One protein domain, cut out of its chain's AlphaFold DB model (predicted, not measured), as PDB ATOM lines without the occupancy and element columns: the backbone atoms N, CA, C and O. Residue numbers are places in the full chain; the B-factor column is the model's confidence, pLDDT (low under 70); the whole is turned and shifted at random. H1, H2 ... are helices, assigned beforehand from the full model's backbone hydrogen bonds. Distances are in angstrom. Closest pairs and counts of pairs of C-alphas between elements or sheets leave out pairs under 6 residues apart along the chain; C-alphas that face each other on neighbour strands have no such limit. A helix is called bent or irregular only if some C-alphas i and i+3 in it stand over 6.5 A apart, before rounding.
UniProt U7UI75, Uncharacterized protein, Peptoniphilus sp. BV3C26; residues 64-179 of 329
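This is residues 64 to 179 of the 329 residues of an uncharacterized protein of Peptoniphilus sp. BV3C26 (UniProt U7UI75). H4a, the first arm of bent H4, the long H5 and the short H6 run back and forth side by side, and H2 packs across one side of this layer, reaching H4 and H6. H1 and the unnamed stretch 64 to 78 lie off to one side, and residues 75 to 80 stick out. The printed part has 116 residues with six named helices, H1 to H6, and no named strand: all helix. It is compact, with a radius of gyration of the C-alphas of 14.3 A, and spans 40 by 34 by 24 A.

H1, residues 79 to 86, touches no helix. H2, residues 95 to 107, is the hub; its residues 99 to 103 touch H3, residues 111 to 114, closest C-alphas Asp 103 and Phe 111, 5.9 A. H4, residues 126 to 145, assigned as one helix by its hydrogen bonds, is bent, C-alphas 134 and 137 being 7.5 A apart; its arms are H4a, 126 to 134, and H4b, 137 to 145. H2 touches H4b, closest C-alphas Arg 95 and Ile 143, 6.0 A. H5, residues 149 to 168, is irregular, C-alphas 153 and 156 being 7.2 A apart. Its residues 158 to 165 touch H4a, opposite ways at 9 degrees, a shallow tilt, closest C-alphas Ile 131 and Asp 161, 6.7 A. With residues 159 to 167 it forms a hairpin with H6, residues 172 to 179, closest C-alphas Ile 163 and Ala 175, 4.8 A. Every O i to N i+4 pair is within hydrogen-bond range in H1, H2, H4a, H4b and H6, and 14 of 16 in H5; H3 is too short for one.

H1 begins at C-alpha 79 (301.235, 487.021, 585.275). H2 is 16.4 A long and H5 29.9 A. H6 ends at C-alpha 179 (288.388, 505.446, 579.218).

The farthest C-alphas, Asp 76 and Lys 149, are 42.7 A apart. The printed part has no cut; the link H3 to H4 is long. Residues 146 to 148 have pLDDT under 70.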
ATOM      1  N   THR A  64     301.861 510.741 580.299       95.00
ATOM      2  CA  THR A  64     301.753 509.633 581.251       95.00
ATOM      3  C   THR A  64     300.394 508.967 581.106       95.00
ATOM      4  O   THR A  64     299.380 509.546 581.498       95.00
ATOM      5  N   PHE A  65     300.374 507.735 580.599       96.75
ATOM      6  CA  PHE A  65     299.168 506.911 580.600       96.75
ATOM      7  C   PHE A  65     298.986 506.254 581.968       96.75
ATOM      8  O   PHE A  65     299.841 505.487 582.411       96.75
ATOM      9  N   LYS A  66     297.873 506.551 582.642       96.31
ATOM     10  CA  LYS A  66     297.576 506.069 583.999       96.31
ATOM     11  C   LYS A  66     296.370 505.137 583.995       96.31
ATOM     12  O   LYS A  66     295.426 505.317 583.232       96.31
ATOM     13  N   GLU A  67     296.392 504.158 584.890       95.69
ATOM     14  CA  GLU A  67     295.252 503.283 585.166       95.69
ATOM     15  C   GLU A  67     294.367 503.941 586.245       95.69
ATOM     16  O   GLU A  67     294.571 503.714 587.437       95.69
ATOM     17  N   TYR A  68     293.424 504.803 585.841       95.69
ATOM     18  CA  TYR A  68     292.484 505.453 586.775       95.69
ATOM     19  C   TYR A  68     291.421 504.464 587.270       95.69
ATOM     20  O   TYR A  68     291.134 504.389 588.463       95.69
ATOM     21  N   ILE A  69     290.883 503.653 586.356       95.38
ATOM     22  CA  ILE A  69     290.028 502.500 586.645       95.38
ATOM     23  C   ILE A  69     290.852 501.231 586.441       95.38
ATOM     24  O   ILE A  69     291.466 501.046 585.389       95.38
ATOM     25  N   LYS A  70     290.847 500.340 587.434       92.69
ATOM     26  CA  LYS A  70     291.577 499.069 587.362       92.69
ATOM     27  C   LYS A  70     290.902 498.097 586.406       92.69
ATOM     28  O   LYS A  70     289.712 497.820 586.539       92.69
ATOM     29  N   GLU A  71     291.680 497.514 585.504       92.12
ATOM     30  CA  GLU A  71     291.210 496.395 584.688       92.12
ATOM     31  C   GLU A  71     291.031 495.120 585.525       92.12
ATOM     32  O   GLU A  71     291.773 494.854 586.476       92.12
ATOM     33  N   ASN A  72     290.044 494.303 585.153       86.94
ATOM     34  CA  ASN A  72     289.747 493.047 585.831       86.94
ATOM     35  C   ASN A  72     290.415 491.879 585.099       86.94
ATOM     36  O   ASN A  72     289.864 491.308 584.155       86.94
ATOM     37  N   TYR A  73     291.619 491.528 585.533       79.38
ATOM     38  CA  TYR A  73     292.313 490.324 585.094       79.38
ATOM     39  C   TYR A  73     291.817 489.173 585.975       79.38
ATOM     40  O   TYR A  73     292.077 489.173 587.177       79.38
ATOM     41  N   GLY A  74     291.024 488.254 585.412       78.00
ATOM     42  CA  GLY A  74     290.439 487.131 586.156       78.00
ATOM     43  C   GLY A  74     291.480 486.340 586.960       78.00
ATOM     44  O   GLY A  74     292.675 486.421 586.687       78.00
ATOM     45  N   LYS A  75     291.035 485.563 587.955       78.31
ATOM     46  CA  LYS A  75     291.932 484.871 588.905       78.31
ATOM     47  C   LYS A  75     292.969 483.963 588.232       78.31
ATOM     48  O   LYS A  75     294.061 483.815 588.767       78.31
ATOM     49  N   ASP A  76     292.636 483.418 587.066       84.25
ATOM     50  CA  ASP A  76     293.471 482.474 586.315       84.25
ATOM     51  C   ASP A  76     294.317 483.152 585.220       84.25
ATOM     52  O   ASP A  76     294.953 482.482 584.405       84.25
ATOM     53  N   ALA A  77     294.318 484.490 585.157       85.44
ATOM     54  CA  ALA A  77     295.130 485.228 584.198       85.44
ATOM     55  C   ALA A  77     296.624 485.052 584.508       85.44
ATOM     56  O   ALA A  77     297.074 485.261 585.635       85.44
ATOM     57  N   LYS A  78     297.410 484.700 583.486       90.50
ATOM     58  CA  LYS A  78     298.859 484.526 583.623       90.50
ATOM     59  C   LYS A  78     299.526 485.857 583.951       90.50
ATOM     60  O   LYS A  78     299.197 486.889 583.369       90.50
ATOM     61  N   GLU A  79     300.519 485.820 584.833       89.50
ATOM     62  CA  GLU A  79     301.235 487.021 585.275       89.50
ATOM     63  C   GLU A  79     301.867 487.792 584.104       89.50
ATOM     64  O   GLU A  79     301.789 489.020 584.058       89.50
ATOM     65  N   ASP A  80     302.421 487.082 583.119       90.50
ATOM     66  CA  ASP A  80     303.023 487.695 581.931       90.50
ATOM     67  C   ASP A  80     301.992 488.409 581.047       90.50
ATOM     68  O   ASP A  80     302.268 489.490 580.520       90.50
ATOM     69  N   ASP A  81     300.776 487.866 580.942       87.44
ATOM     70  CA  ASP A  81     299.681 488.516 580.217       87.44
ATOM     71  C   ASP A  81     299.242 489.794 580.939       87.44
ATOM     72  O   ASP A  81     299.024 490.825 580.300       87.44
ATOM     73  N   ILE A  82     299.187 489.771 582.275       88.88
ATOM     74  CA  ILE A  82     298.892 490.957 583.092       88.88
ATOM     75  C   ILE A  82     299.993 492.010 582.929       88.88
ATOM     76  O   ILE A  82     299.687 493.184 582.719       88.88
ATOM     77  N   LYS A  83     301.274 491.620 582.988       90.12
ATOM     78  CA  LYS A  83     302.414 492.533 582.776       90.12
ATOM     79  C   LYS A  83     302.354 493.179 581.397       90.12
ATOM     80  O   LYS A  83     302.491 494.397 581.285       90.12
ATOM     81  N   LYS A  84     302.082 492.385 580.360       88.50
ATOM     82  CA  LYS A  84     301.906 492.878 578.992       88.50
ATOM     83  C   LYS A  84     300.723 493.834 578.881       88.50
ATOM     84  O   LYS A  84     300.830 494.842 578.198       88.50
ATOM     85  N   GLN A  85     299.605 493.553 579.549       88.25
ATOM     86  CA  GLN A  85     298.457 494.461 579.573       88.25
ATOM     87  C   GLN A  85     298.769 495.769 580.295       88.25
ATOM     88  O   GLN A  85     298.390 496.830 579.813       88.25
ATOM     89  N   LYS A  86     299.506 495.712 581.404       91.56
ATOM     90  CA  LYS A  86     299.882 496.896 582.179       91.56
ATOM     91  C   LYS A  86     300.952 497.758 581.522       91.56
ATOM     92  O   LYS A  86     301.011 498.941 581.835       91.56
ATOM     93  N   SER A  87     301.749 497.229 580.591       91.62
ATOM     94  CA  SER A  87     302.793 498.014 579.912       91.62
ATOM     95  C   SER A  87     302.240 499.200 579.109       91.62
ATOM     96  O   SER A  87     302.963 500.170 578.866       91.62
ATOM     97  N   LYS A  88     300.941 499.172 578.763       94.12
ATOM     98  CA  LYS A  88     300.247 500.309 578.141       94.12
ATOM     99  C   LYS A  88     300.090 501.515 579.064       94.12
ATOM    100  O   LYS A  88     299.844 502.612 578.577       94.12
ATOM    101  N   TYR A  89     300.212 501.326 580.374       96.25
ATOM    102  CA  TYR A  89     300.168 502.395 581.362       96.25
ATOM    103  C   TYR A  89     301.592 502.747 581.766       96.25
ATOM    104  O   TYR A  89     302.202 502.098 582.616       96.25
ATOM    105  N   SER A  90     302.158 503.740 581.095       95.75
ATOM    106  CA  SER A  90     303.527 504.176 581.329       95.75
ATOM    107  C   SER A  90     303.731 505.622 580.890       95.75
ATOM    108  O   SER A  90     302.901 506.220 580.198       95.75
ATOM    109  N   TYR A  91     304.842 506.189 581.349       94.81
ATOM    110  CA  TYR A  91     305.379 507.438 580.833       94.81
ATOM    111  C   TYR A  91     305.982 507.192 579.451       94.81
ATOM    112  O   TYR A  91     306.793 506.278 579.285       94.81
ATOM    113  N   MET A  92     305.584 507.991 578.469       91.12
ATOM    114  CA  MET A  92     306.033 507.862 577.089       91.12
ATOM    115  C   MET A  92     306.503 509.205 576.566       91.12
ATOM    116  O   MET A  92     305.827 510.205 576.767       91.12
ATOM    117  N   THR A  93     307.641 509.180 575.872       86.19
ATOM    118  CA  THR A  93     308.211 510.314 575.122       86.19
ATOM    119  C   THR A  93     308.307 510.025 573.624       86.19
ATOM    120  O   THR A  93     308.293 510.935 572.797       86.19
ATOM    121  N   LYS A  94     308.366 508.738 573.254       84.50
ATOM    122  CA  LYS A  94     308.474 508.272 571.870       84.50
ATOM    123  C   LYS A  94     307.109 508.235 571.192       84.50
ATOM    124  O   LYS A  94     306.226 507.471 571.583       84.50
ATOM    125  N   ARG A  95     306.959 508.995 570.104       83.25
ATOM    126  CA  ARG A  95     305.732 509.058 569.283       83.25
ATOM    127  C   ARG A  95     305.310 507.698 568.756       83.25
ATOM    128  O   ARG A  95     304.130 507.360 568.778       83.25
ATOM    129  N   SER A  96     306.284 506.915 568.304       83.31
ATOM    130  CA  SER A  96     306.053 505.555 567.817       83.31
ATOM    131  C   SER A  96     305.425 504.653 568.885       83.31
ATOM    132  O   SER A  96     304.527 503.875 568.565       83.31
ATOM    133  N   ASP A  97     305.832 504.784 570.147       88.75
ATOM    134  CA  ASP A  97     305.281 503.997 571.253       88.75
ATOM    135  C   ASP A  97     303.883 504.487 571.643       88.75
ATOM    136  O   ASP A  97     302.970 503.668 571.778       88.75
ATOM    137  N   VAL A  98     303.664 505.809 571.686       91.88
ATOM    138  CA  VAL A  98     302.322 506.383 571.884       91.88
ATOM    139  C   VAL A  98     301.358 505.901 570.797       91.88
ATOM    140  O   VAL A  98     300.260 505.444 571.107       91.88
ATOM    141  N   MET A  99     301.762 505.933 569.523       91.44
ATOM    142  CA  MET A  99     300.916 505.493 568.409       91.44
ATOM    143  C   MET A  99     300.632 503.994 568.450       91.44
ATOM    144  O   MET A  99     299.488 503.600 568.243       91.44
ATOM    145  N   LYS A 100     301.621 503.145 568.758       91.94
ATOM    146  CA  LYS A 100     301.384 501.700 568.933       91.94
ATOM    147  C   LYS A 100     300.370 501.435 570.044       91.94
ATOM    148  O   LYS A 100     299.497 500.590 569.882       91.94
ATOM    149  N   ASN A 101     300.450 502.176 571.144       95.06
ATOM    150  CA  ASN A 101     299.516 502.037 572.251       95.06
ATOM    151  C   ASN A 101     298.114 502.546 571.920       95.06
ATOM    152  O   ASN A 101     297.136 501.874 572.237       95.06
ATOM    153  N   VAL A 102     298.001 503.691 571.249       96.00
ATOM    154  CA  VAL A 102     296.719 504.207 570.755       96.00
ATOM    155  C   VAL A 102     296.092 503.235 569.760       96.00
ATOM    156  O   VAL A 102     294.915 502.908 569.890       96.00
ATOM    157  N   ASP A 103     296.874 502.716 568.812       96.38
ATOM    158  CA  ASP A 103     296.424 501.702 567.858       96.38
ATOM    159  C   ASP A 103     295.969 500.434 568.570       96.38
ATOM    160  O   ASP A 103     294.907 499.884 568.278       96.38
ATOM    161  N   TRP A 104     296.717 500.003 569.580       96.19
ATOM    162  CA  TRP A 104     296.313 498.872 570.382       96.19
ATOM    163  C   TRP A 104     294.998 499.144 571.113       96.19
ATOM    164  O   TRP A 104     294.078 498.343 570.970       96.19
ATOM    165  N   VAL A 105     294.873 500.239 571.866       97.62
ATOM    166  CA  VAL A 105     293.727 500.545 572.746       97.62
ATOM    167  C   VAL A 105     292.458 500.922 571.976       97.62
ATOM    168  O   VAL A 105     291.381 500.425 572.311       97.62
ATOM    169  N   TYR A 106     292.553 501.741 570.934       97.94
ATOM    170  CA  TYR A 106     291.380 502.236 570.208       97.94
ATOM    171  C   TYR A 106     291.090 501.465 568.921       97.94
ATOM    172  O   TYR A 106     289.926 501.249 568.589       97.94
ATOM    173  N   PHE A 107     292.126 501.007 568.218       96.62
ATOM    174  CA  PHE A 107     292.007 500.506 566.843       96.62
ATOM    175  C   PHE A 107     292.368 499.024 566.694       96.62
ATOM    176  O   PHE A 107     292.442 498.507 565.582       96.62
ATOM    177  N   TYR A 108     292.559 498.315 567.811       94.88
ATOM    178  CA  TYR A 108     292.802 496.873 567.848       94.88
ATOM    179  C   TYR A 108     293.989 496.424 566.972       94.88
ATOM    180  O   TYR A 108     293.987 495.315 566.445       94.88
ATOM    181  N   ASN A 109     295.026 497.264 566.869       94.00
ATOM    182  CA  ASN A 109     296.224 497.061 566.041       94.00
ATOM    183  C   ASN A 109     295.982 497.040 564.517       94.00
ATOM    184  O   ASN A 109     296.826 496.539 563.763       94.00
ATOM    185  N   TYR A 110     294.833 497.533 564.051       93.44
ATOM    186  CA  TYR A 110     294.516 497.582 562.625       93.44
ATOM    187  C   TYR A 110     294.923 498.891 561.958       93.44
ATOM    188  O   TYR A 110     295.125 498.896 560.746       93.44
ATOM    189  N   PHE A 111     295.048 499.996 562.690       93.00
ATOM    190  CA  PHE A 111     295.285 501.293 562.071       93.00
ATOM    191  C   PHE A 111     296.760 501.496 561.722       93.00
ATOM    192  O   PHE A 111     297.071 501.771 560.566       93.00
ATOM    193  N   TYR A 112     297.696 501.318 562.661       88.00
ATOM    194  CA  TYR A 112     299.077 501.790 562.471       88.00
ATOM    195  C   TYR A 112     299.771 501.133 561.272       88.00
ATOM    196  O   TYR A 112     300.472 501.800 560.509       88.00
ATOM    197  N   LYS A 113     299.533 499.835 561.054       84.50
ATOM    198  CA  LYS A 113     300.083 499.084 559.912       84.50
ATOM    199  C   LYS A 113     299.443 499.450 558.570       84.50
ATOM    200  O   LYS A 113     300.089 499.286 557.545       84.50
ATOM    201  N   ASN A 114     298.203 499.938 558.582       86.06
ATOM    202  CA  ASN A 114     297.409 500.236 557.386       86.06
ATOM    203  C   ASN A 114     297.172 501.744 557.187       86.06
ATOM    204  O   ASN A 114     296.362 502.133 556.351       86.06
ATOM    205  N   ARG A 115     297.874 502.596 557.945       83.88
ATOM    206  CA  ARG A 115     297.668 504.053 558.018       83.88
ATOM    207  C   ARG A 115     297.756 504.792 556.676       83.88
ATOM    208  O   ARG A 115     297.255 505.900 556.570       83.88
ATOM    209  N   ASP A 116     298.380 504.185 555.669       77.62
ATOM    210  CA  ASP A 116     298.568 504.770 554.333       77.62
ATOM    211  C   ASP A 116     297.704 504.100 553.252       77.62
ATOM    212  O   ASP A 116     297.852 504.391 552.070       77.62
ATOM    213  N   SER A 117     296.838 503.154 553.626       82.38
ATOM    214  CA  SER A 117     295.971 502.418 552.696       82.38
ATOM    215  C   SER A 117     294.696 501.971 553.409       82.38
ATOM    216  O   SER A 117     294.365 500.783 553.456       82.38
ATOM    217  N   LEU A 118     293.995 502.930 554.023       83.00
ATOM    218  CA  LEU A 118     292.792 502.655 554.811       83.00
ATOM    219  C   LEU A 118     291.662 502.063 553.955       83.00
ATOM    220  O   LEU A 118     290.852 501.291 554.477       83.00
ATOM    221  N   GLU A 119     291.629 502.333 552.642       78.69
ATOM    222  CA  GLU A 119     290.681 501.687 551.726       78.69
ATOM    223  C   GLU A 119     290.827 500.155 551.695       78.69
ATOM    224  O   GLU A 119     289.834 499.441 551.537       78.69
ATOM    225  N   ASN A 120     292.034 499.642 551.958       80.00
ATOM    226  CA  ASN A 120     292.370 498.217 551.917       80.00
ATOM    227  C   ASN A 120     292.246 497.521 553.283       80.00
ATOM    228  O   ASN A 120     292.679 496.377 553.437       80.00
ATOM    229  N   LEU A 121     291.651 498.179 554.288       85.25
ATOM    230  CA  LEU A 121     291.412 497.577 555.600       85.25
ATOM    231  C   LEU A 121     290.541 496.320 555.484       85.25
ATOM    232  O   LEU A 121     289.327 496.395 555.253       85.25
ATOM    233  N   ASN A 122     291.170 495.168 555.718       85.62
ATOM    234  CA  ASN A 122     290.522 493.863 555.778       85.62
ATOM    235  C   ASN A 122     289.914 493.616 557.171       85.62
ATOM    236  O   ASN A 122     290.421 492.820 557.961       85.62
ATOM    237  N   ILE A 123     288.842 494.344 557.480       89.06
ATOM    238  CA  ILE A 123     288.063 494.211 558.717       89.06
ATOM    239  C   ILE A 123     286.624 493.881 558.326       89.06
ATOM    240  O   ILE A 123     285.991 494.648 557.600       89.06
ATOM    241  N   LYS A 124     286.107 492.744 558.807       88.81
ATOM    242  CA  LYS A 124     284.714 492.329 558.561       88.81
ATOM    243  C   LYS A 124     283.703 493.162 559.352       88.81
ATOM    244  O   LYS A 124     282.597 493.385 558.878       88.81
ATOM    245  N   ASP A 125     284.078 493.602 560.553       91.75
ATOM    246  CA  ASP A 125     283.223 494.422 561.410       91.75
ATOM    247  C   ASP A 125     283.187 495.881 560.922       91.75
ATOM    248  O   ASP A 125     284.182 496.611 560.991       91.75
ATOM    249  N   GLY A 126     282.023 496.307 560.429       92.50
ATOM    250  CA  GLY A 126     281.819 497.655 559.902       92.50
ATOM    251  C   GLY A 126     281.942 498.765 560.949       92.50
ATOM    252  O   GLY A 126     282.407 499.851 560.611       92.50
ATOM    253  N   ASN A 127     281.598 498.504 562.215       93.25
ATOM    254  CA  ASN A 127     281.688 499.505 563.280       93.25
ATOM    255  C   ASN A 127     283.150 499.790 563.629       93.25
ATOM    256  O   ASN A 127     283.548 500.951 563.706       93.25
ATOM    257  N   LEU A 128     283.973 498.742 563.773       95.50
ATOM    258  CA  LEU A 128     285.412 498.919 563.991       95.50
ATOM    259  C   LEU A 128     286.070 499.628 562.803       95.50
ATOM    260  O   LEU A 128     286.881 500.534 562.994       95.50
ATOM    261  N   LYS A 129     285.700 499.244 561.574       95.44
ATOM    262  CA  LYS A 129     286.210 499.893 560.363       95.44
ATOM    263  C   LYS A 129     285.868 501.387 560.342       95.44
ATOM    264  O   LYS A 129     286.750 502.196 560.059       95.44
ATOM    265  N   LEU A 130     284.635 501.758 560.691       94.81
ATOM    266  CA  LEU A 130     284.199 503.154 560.755       94.81
ATOM    267  C   LEU A 130     284.963 503.955 561.820       94.81
ATOM    268  O   LEU A 130     285.415 505.059 561.533       94.81
ATOM    269  N   ILE A 131     285.180 503.385 563.011       96.50
ATOM    270  CA  ILE A 131     285.981 504.016 564.078       96.50
ATOM    271  C   ILE A 131     287.391 504.341 563.579       96.50
ATOM    272  O   ILE A 131     287.892 505.444 563.790       96.50
ATOM    273  N   ILE A 132     288.031 503.392 562.892       96.12
ATOM    274  CA  ILE A 132     289.388 503.570 562.366       96.12
ATOM    275  C   ILE A 132     289.423 504.656 561.288       96.12
ATOM    276  O   ILE A 132     290.298 505.518 561.330       96.12
ATOM    277  N   ILE A 133     288.474 504.632 560.348       93.38
ATOM    278  CA  ILE A 133     288.393 505.617 559.261       93.38
ATOM    279  C   ILE A 133     288.155 507.028 559.818       93.38
ATOM    280  O   ILE A 133     288.817 507.969 559.389       93.38
ATOM    281  N   ASN A 134     287.258 507.172 560.796       94.06
ATOM    282  CA  ASN A 134     286.876 508.478 561.335       94.06
ATOM    283  C   ASN A 134     287.948 509.089 562.249       94.06
ATOM    284  O   ASN A 134     288.121 510.307 562.270       94.06
ATOM    285  N   HIS A 135     288.668 508.259 563.014       95.31
ATOM    286  CA  HIS A 135     289.513 508.749 564.109       95.31
ATOM    287  C   HIS A 135     291.006 508.478 563.936       95.31
ATOM    288  O   HIS A 135     291.823 509.215 564.490       95.31
ATOM    289  N   GLY A 136     291.385 507.448 563.176       93.19
ATOM    290  CA  GLY A 136     292.768 506.978 563.090       93.19
ATOM    291  C   GLY A 136     293.729 508.058 562.604       93.19
ATOM    292  O   GLY A 136     294.728 508.353 563.262       93.19
ATOM    293  N   GLN A 137     293.391 508.717 561.493       88.88
ATOM    294  CA  GLN A 137     294.267 509.738 560.920       88.88
ATOM    295  C   GLN A 137     294.376 510.986 561.802       88.88
ATOM    296  O   GLN A 137     295.442 511.593 561.876       88.88
ATOM    297  N   ASN A 138     293.318 511.327 562.542       90.00
ATOM    298  CA  ASN A 138     293.342 512.428 563.505       90.00
ATOM    299  C   ASN A 138     294.268 512.122 564.687       90.00
ATOM    300  O   ASN A 138     295.048 512.984 565.090       90.00
ATOM    301  N   ALA A 139     294.225 510.889 565.205       91.94
ATOM    302  CA  ALA A 139     295.135 510.432 566.252       91.94
ATOM    303  C   ALA A 139     296.594 510.449 565.779       91.94
ATOM    304  O   ALA A 139     297.466 510.950 566.489       91.94
ATOM    305  N   LEU A 140     296.854 509.968 564.557       87.94
ATOM    306  CA  LEU A 140     298.189 510.015 563.965       87.94
ATOM    307  C   LEU A 140     298.675 511.457 563.811       87.94
ATOM    308  O   LEU A 140     299.760 511.778 564.280       87.94
ATOM    309  N   ASN A 141     297.870 512.337 563.216       84.12
ATOM    310  CA  ASN A 141     298.231 513.740 563.022       84.12
ATOM    311  C   ASN A 141     298.564 514.430 564.354       84.12
ATOM    312  O   ASN A 141     299.554 515.153 564.426       84.12
ATOM    313  N   PHE A 142     297.796 514.163 565.417       87.12
ATOM    314  CA  PHE A 142     298.117 514.644 566.760       87.12
ATOM    315  C   PHE A 142     299.469 514.134 567.261       87.12
ATOM    316  O   PHE A 142     300.277 514.928 567.736       87.12
ATOM    317  N   ILE A 143     299.726 512.831 567.159       86.19
ATOM    318  CA  ILE A 143     300.971 512.240 567.658       86.19
ATOM    319  C   ILE A 143     302.177 512.777 566.879       86.19
ATOM    320  O   ILE A 143     303.223 513.044 567.472       86.19
ATOM    321  N   LEU A 144     302.027 512.984 565.569       77.94
ATOM    322  CA  LEU A 144     303.077 513.530 564.716       77.94
ATOM    323  C   LEU A 144     303.338 515.008 564.998       77.94
ATOM    324  O   LEU A 144     304.488 515.377 565.193       77.94
ATOM    325  N   ASN A 145     302.303 515.844 565.067       74.12
ATOM    326  CA  ASN A 145     302.469 517.302 565.104       74.12
ATOM    327  C   ASN A 145     302.416 517.913 566.517       74.12
ATOM    328  O   ASN A 145     302.857 519.049 566.711       74.12
ATOM    329  N   GLY A 146     301.936 517.159 567.512       69.81
ATOM    330  CA  GLY A 146     301.721 517.611 568.889       69.81
ATOM    331  C   GLY A 146     300.571 518.621 569.026       69.81
ATOM    332  O   GLY A 146     300.193 519.274 568.062       69.81
ATOM    333  N   LYS A 147     300.005 518.749 570.244       61.81
ATOM    334  CA  LYS A 147     298.927 519.696 570.647       61.81
ATOM    335  C   LYS A 147     298.001 520.171 569.513       61.81
ATOM    336  O   LYS A 147     297.793 521.369 569.304       61.81
ATOM    337  N   GLU A 148     297.434 519.207 568.796       69.50
ATOM    338  CA  GLU A 148     296.469 519.453 567.736       69.50
ATOM    339  C   GLU A 148     295.103 519.735 568.357       69.50
ATOM    340  O   GLU A 148     294.411 518.816 568.800       69.50
ATOM    341  N   LYS A 149     294.687 521.011 568.350       77.44
ATOM    342  CA  LYS A 149     293.358 521.444 568.833       77.44
ATOM    343  C   LYS A 149     292.223 520.644 568.195       77.44
ATOM    344  O   LYS A 149     291.147 520.526 568.769       77.44
ATOM    345  N   TYR A 150     292.436 520.140 566.980       82.44
ATOM    346  CA  TYR A 150     291.455 519.306 566.304       82.44
ATOM    347  C   TYR A 150     291.296 517.940 566.983       82.44
ATOM    348  O   TYR A 150     290.168 517.514 567.207       82.44
ATOM    349  N   PHE A 151     292.386 517.273 567.369       86.31
ATOM    350  CA  PHE A 151     292.293 515.997 568.081       86.31
ATOM    351  C   PHE A 151     291.697 516.177 569.477       86.31
ATOM    352  O   PHE A 151     290.802 515.429 569.847       86.31
ATOM    353  N   GLU A 152     292.107 517.218 570.206       88.25
ATOM    354  CA  GLU A 152     291.534 517.566 571.514       88.25
ATOM    355  C   GLU A 152     290.000 517.703 571.455       88.25
ATOM    356  O   GLU A 152     289.292 517.133 572.283       88.25
ATOM    357  N   LYS A 153     289.477 518.380 570.423       88.62
ATOM    358  CA  LYS A 153     288.029 518.546 570.193       88.62
ATOM    359  C   LYS A 153     287.298 517.257 569.818       88.62
ATOM    360  O   LYS A 153     286.103 517.156 570.072       88.62
ATOM    361  N   ASN A 154     287.981 516.302 569.186       91.69
ATOM    362  CA  ASN A 154     287.382 515.043 568.730       91.69
ATOM    363  C   ASN A 154     287.642 513.870 569.689       91.69
ATOM    364  O   ASN A 154     287.104 512.781 569.488       91.69
ATOM    365  N   LEU A 155     288.424 514.078 570.750       94.31
ATOM    366  CA  LEU A 155     288.793 513.044 571.712       94.31
ATOM    367  C   LEU A 155     287.567 512.393 572.373       94.31
ATOM    368  O   LEU A 155     287.530 511.174 572.533       94.31
ATOM    369  N   ASP A 156     286.549 513.190 572.701       93.94
ATOM    370  CA  ASP A 156     285.299 512.704 573.292       93.94
ATOM    371  C   ASP A 156     284.588 511.736 572.331       93.94
ATOM    372  O   ASP A 156     284.176 510.653 572.739       93.94
ATOM    373  N   SER A 157     284.518 512.064 571.034       95.00
ATOM    374  CA  SER A 157     283.893 511.195 570.024       95.00
ATOM    375  C   SER A 157     284.644 509.875 569.829       95.00
ATOM    376  O   SER A 157     284.019 508.815 569.808       95.00
ATOM    377  N   LEU A 158     285.983 509.908 569.801       97.06
ATOM    378  CA  LEU A 158     286.812 508.701 569.775       97.06
ATOM    379  C   LEU A 158     286.548 507.827 571.011       97.06
ATOM    380  O   LEU A 158     286.384 506.610 570.892       97.06
ATOM    381  N   MET A 159     286.487 508.434 572.199       96.25
ATOM    382  CA  MET A 159     286.172 507.726 573.439       96.25
ATOM    383  C   MET A 159     284.790 507.069 573.367       96.25
ATOM    384  O   MET A 159     284.690 505.861 573.586       96.25
ATOM    385  N   PHE A 160     283.748 507.810 572.988       94.81
ATOM    386  CA  PHE A 160     282.389 507.276 572.940       94.81
ATOM    387  C   PHE A 160     282.234 506.151 571.916       94.81
ATOM    388  O   PHE A 160     281.717 505.087 572.267       94.81
ATOM    389  N   ASP A 161     282.698 506.339 570.678       95.62
ATOM    390  CA  ASP A 161     282.550 505.328 569.627       95.62
ATOM    391  C   ASP A 161     283.295 504.036 569.989       95.62
ATOM    392  O   ASP A 161     282.761 502.929 569.860       95.62
ATOM    393  N   SER A 162     284.518 504.172 570.509       96.81
ATOM    394  CA  SER A 162     285.354 503.028 570.876       96.81
ATOM    395  C   SER A 162     284.820 502.262 572.087       96.81
ATOM    396  O   SER A 162     284.761 501.030 572.035       96.81
ATOM    397  N   ILE A 163     284.350 502.953 573.133       95.94
ATOM    398  CA  ILE A 163     283.740 502.312 574.305       95.94
ATOM    399  C   ILE A 163     282.436 501.627 573.914       95.94
ATOM    400  O   ILE A 163     282.235 500.466 574.272       95.94
ATOM    401  N   LYS A 164     281.568 502.279 573.128       92.12
ATOM    402  CA  LYS A 164     280.329 501.656 572.635       92.12
ATOM    403  C   LYS A 164     280.629 500.380 571.858       92.12
ATOM    404  O   LYS A 164     279.918 499.388 572.038       92.12
ATOM    405  N   TYR A 165     281.653 500.385 571.005       94.19
ATOM    406  CA  TYR A 165     282.086 499.198 570.271       94.19
ATOM    407  C   TYR A 165     282.590 498.093 571.204       94.19
ATOM    408  O   TYR A 165     282.130 496.954 571.107       94.19
ATOM    409  N   SER A 166     283.494 498.426 572.128       94.56
ATOM    410  CA  SER A 166     284.067 497.471 573.079       94.56
ATOM    411  C   SER A 166     282.994 496.831 573.950       94.56
ATOM    412  O   SER A 166     282.975 495.612 574.101       94.56
ATOM    413  N   LEU A 167     282.062 497.630 574.474       90.38
ATOM    414  CA  LEU A 167     280.950 497.133 575.271       90.38
ATOM    415  C   LEU A 167     280.078 496.186 574.441       90.38
ATOM    416  O   LEU A 167     279.926 495.040 574.828       90.38
ATOM    417  N   SER A 168     279.616 496.551 573.245       87.69
ATOM    418  CA  SER A 168     278.776 495.628 572.456       87.69
ATOM    419  C   SER A 168     279.429 494.323 572.021       87.69
ATOM    420  O   SER A 168     278.716 493.386 571.678       87.69
ATOM    421  N   ASN A 169     280.755 494.245 572.060       89.38
ATOM    422  CA  ASN A 169     281.497 493.021 571.785       89.38
ATOM    423  C   ASN A 169     281.974 492.305 573.060       89.38
ATOM    424  O   ASN A 169     282.819 491.418 572.993       89.38
ATOM    425  N   ASN A 170     281.449 492.674 574.232       87.88
ATOM    426  CA  ASN A 170     281.819 492.097 575.527       87.88
ATOM    427  C   ASN A 170     283.303 492.290 575.915       87.88
ATOM    428  O   ASN A 170     283.842 491.573 576.756       87.88
ATOM    429  N   TYR A 171     283.969 493.308 575.365       91.25
ATOM    430  CA  TYR A 171     285.366 493.652 575.644       91.25
ATOM    431  C   TYR A 171     285.486 494.656 576.803       91.25
ATOM    432  O   TYR A 171     285.962 495.780 576.638       91.25
ATOM    433  N   PHE A 172     285.076 494.252 578.007       90.75
ATOM    434  CA  PHE A 172     284.979 495.151 579.166       90.75
ATOM    435  C   PHE A 172     286.306 495.831 579.553       90.75
ATOM    436  O   PHE A 172     286.373 497.054 579.651       90.75
ATOM    437  N   ASN A 173     287.397 495.066 579.685       92.62
ATOM    438  CA  ASN A 173     288.725 495.631 579.987       92.62
ATOM    439  C   ASN A 173     289.222 496.580 578.888       92.62
ATOM    440  O   ASN A 173     289.992 497.499 579.154       92.62
ATOM    441  N   LYS A 174     288.758 496.392 577.647       95.31
ATOM    442  CA  LYS A 174     289.078 497.304 576.553       95.31
ATOM    443  C   LYS A 174     288.381 498.647 576.725       95.31
ATOM    444  O   LYS A 174     289.033 499.671 576.560       95.31
ATOM    445  N   ALA A 175     287.106 498.634 577.111       96.25
ATOM    446  CA  ALA A 175     286.366 499.846 577.441       96.25
ATOM    447  C   ALA A 175     287.017 500.606 578.613       96.25
ATOM    448  O   ALA A 175     287.185 501.820 578.527       96.25
ATOM    449  N   ILE A 176     287.477 499.894 579.654       97.06
ATOM    450  CA  ILE A 176     288.269 500.485 580.750       97.06
ATOM    451  C   ILE A 176     289.537 501.155 580.210       97.06
ATOM    452  O   ILE A 176     289.778 502.328 580.488       97.06
ATOM    453  N   ALA A 177     290.331 500.444 579.403       97.94
ATOM    454  CA  ALA A 177     291.566 500.993 578.847       97.94
ATOM    455  C   ALA A 177     291.317 502.233 577.971       97.94
ATOM    456  O   ALA A 177     292.058 503.207 578.064       97.94
ATOM    457  N   GLN A 178     290.252 502.223 577.166       98.38
ATOM    458  CA  GLN A 178     289.838 503.356 576.333       98.38
ATOM    459  C   GLN A 178     289.422 504.570 577.173       98.38
ATOM    460  O   GLN A 178     289.763 505.698 576.820       98.38
ATOM    461  N   PHE A 179     288.738 504.361 578.300       98.19
ATOM    462  CA  PHE A 179     288.388 505.446 579.218       98.19
ATOM    463  C   PHE A 179     289.612 505.987 579.972       98.19
ATOM    464  O   PHE A 179     289.797 507.198 580.073       98.19
TER     465      PHE A 179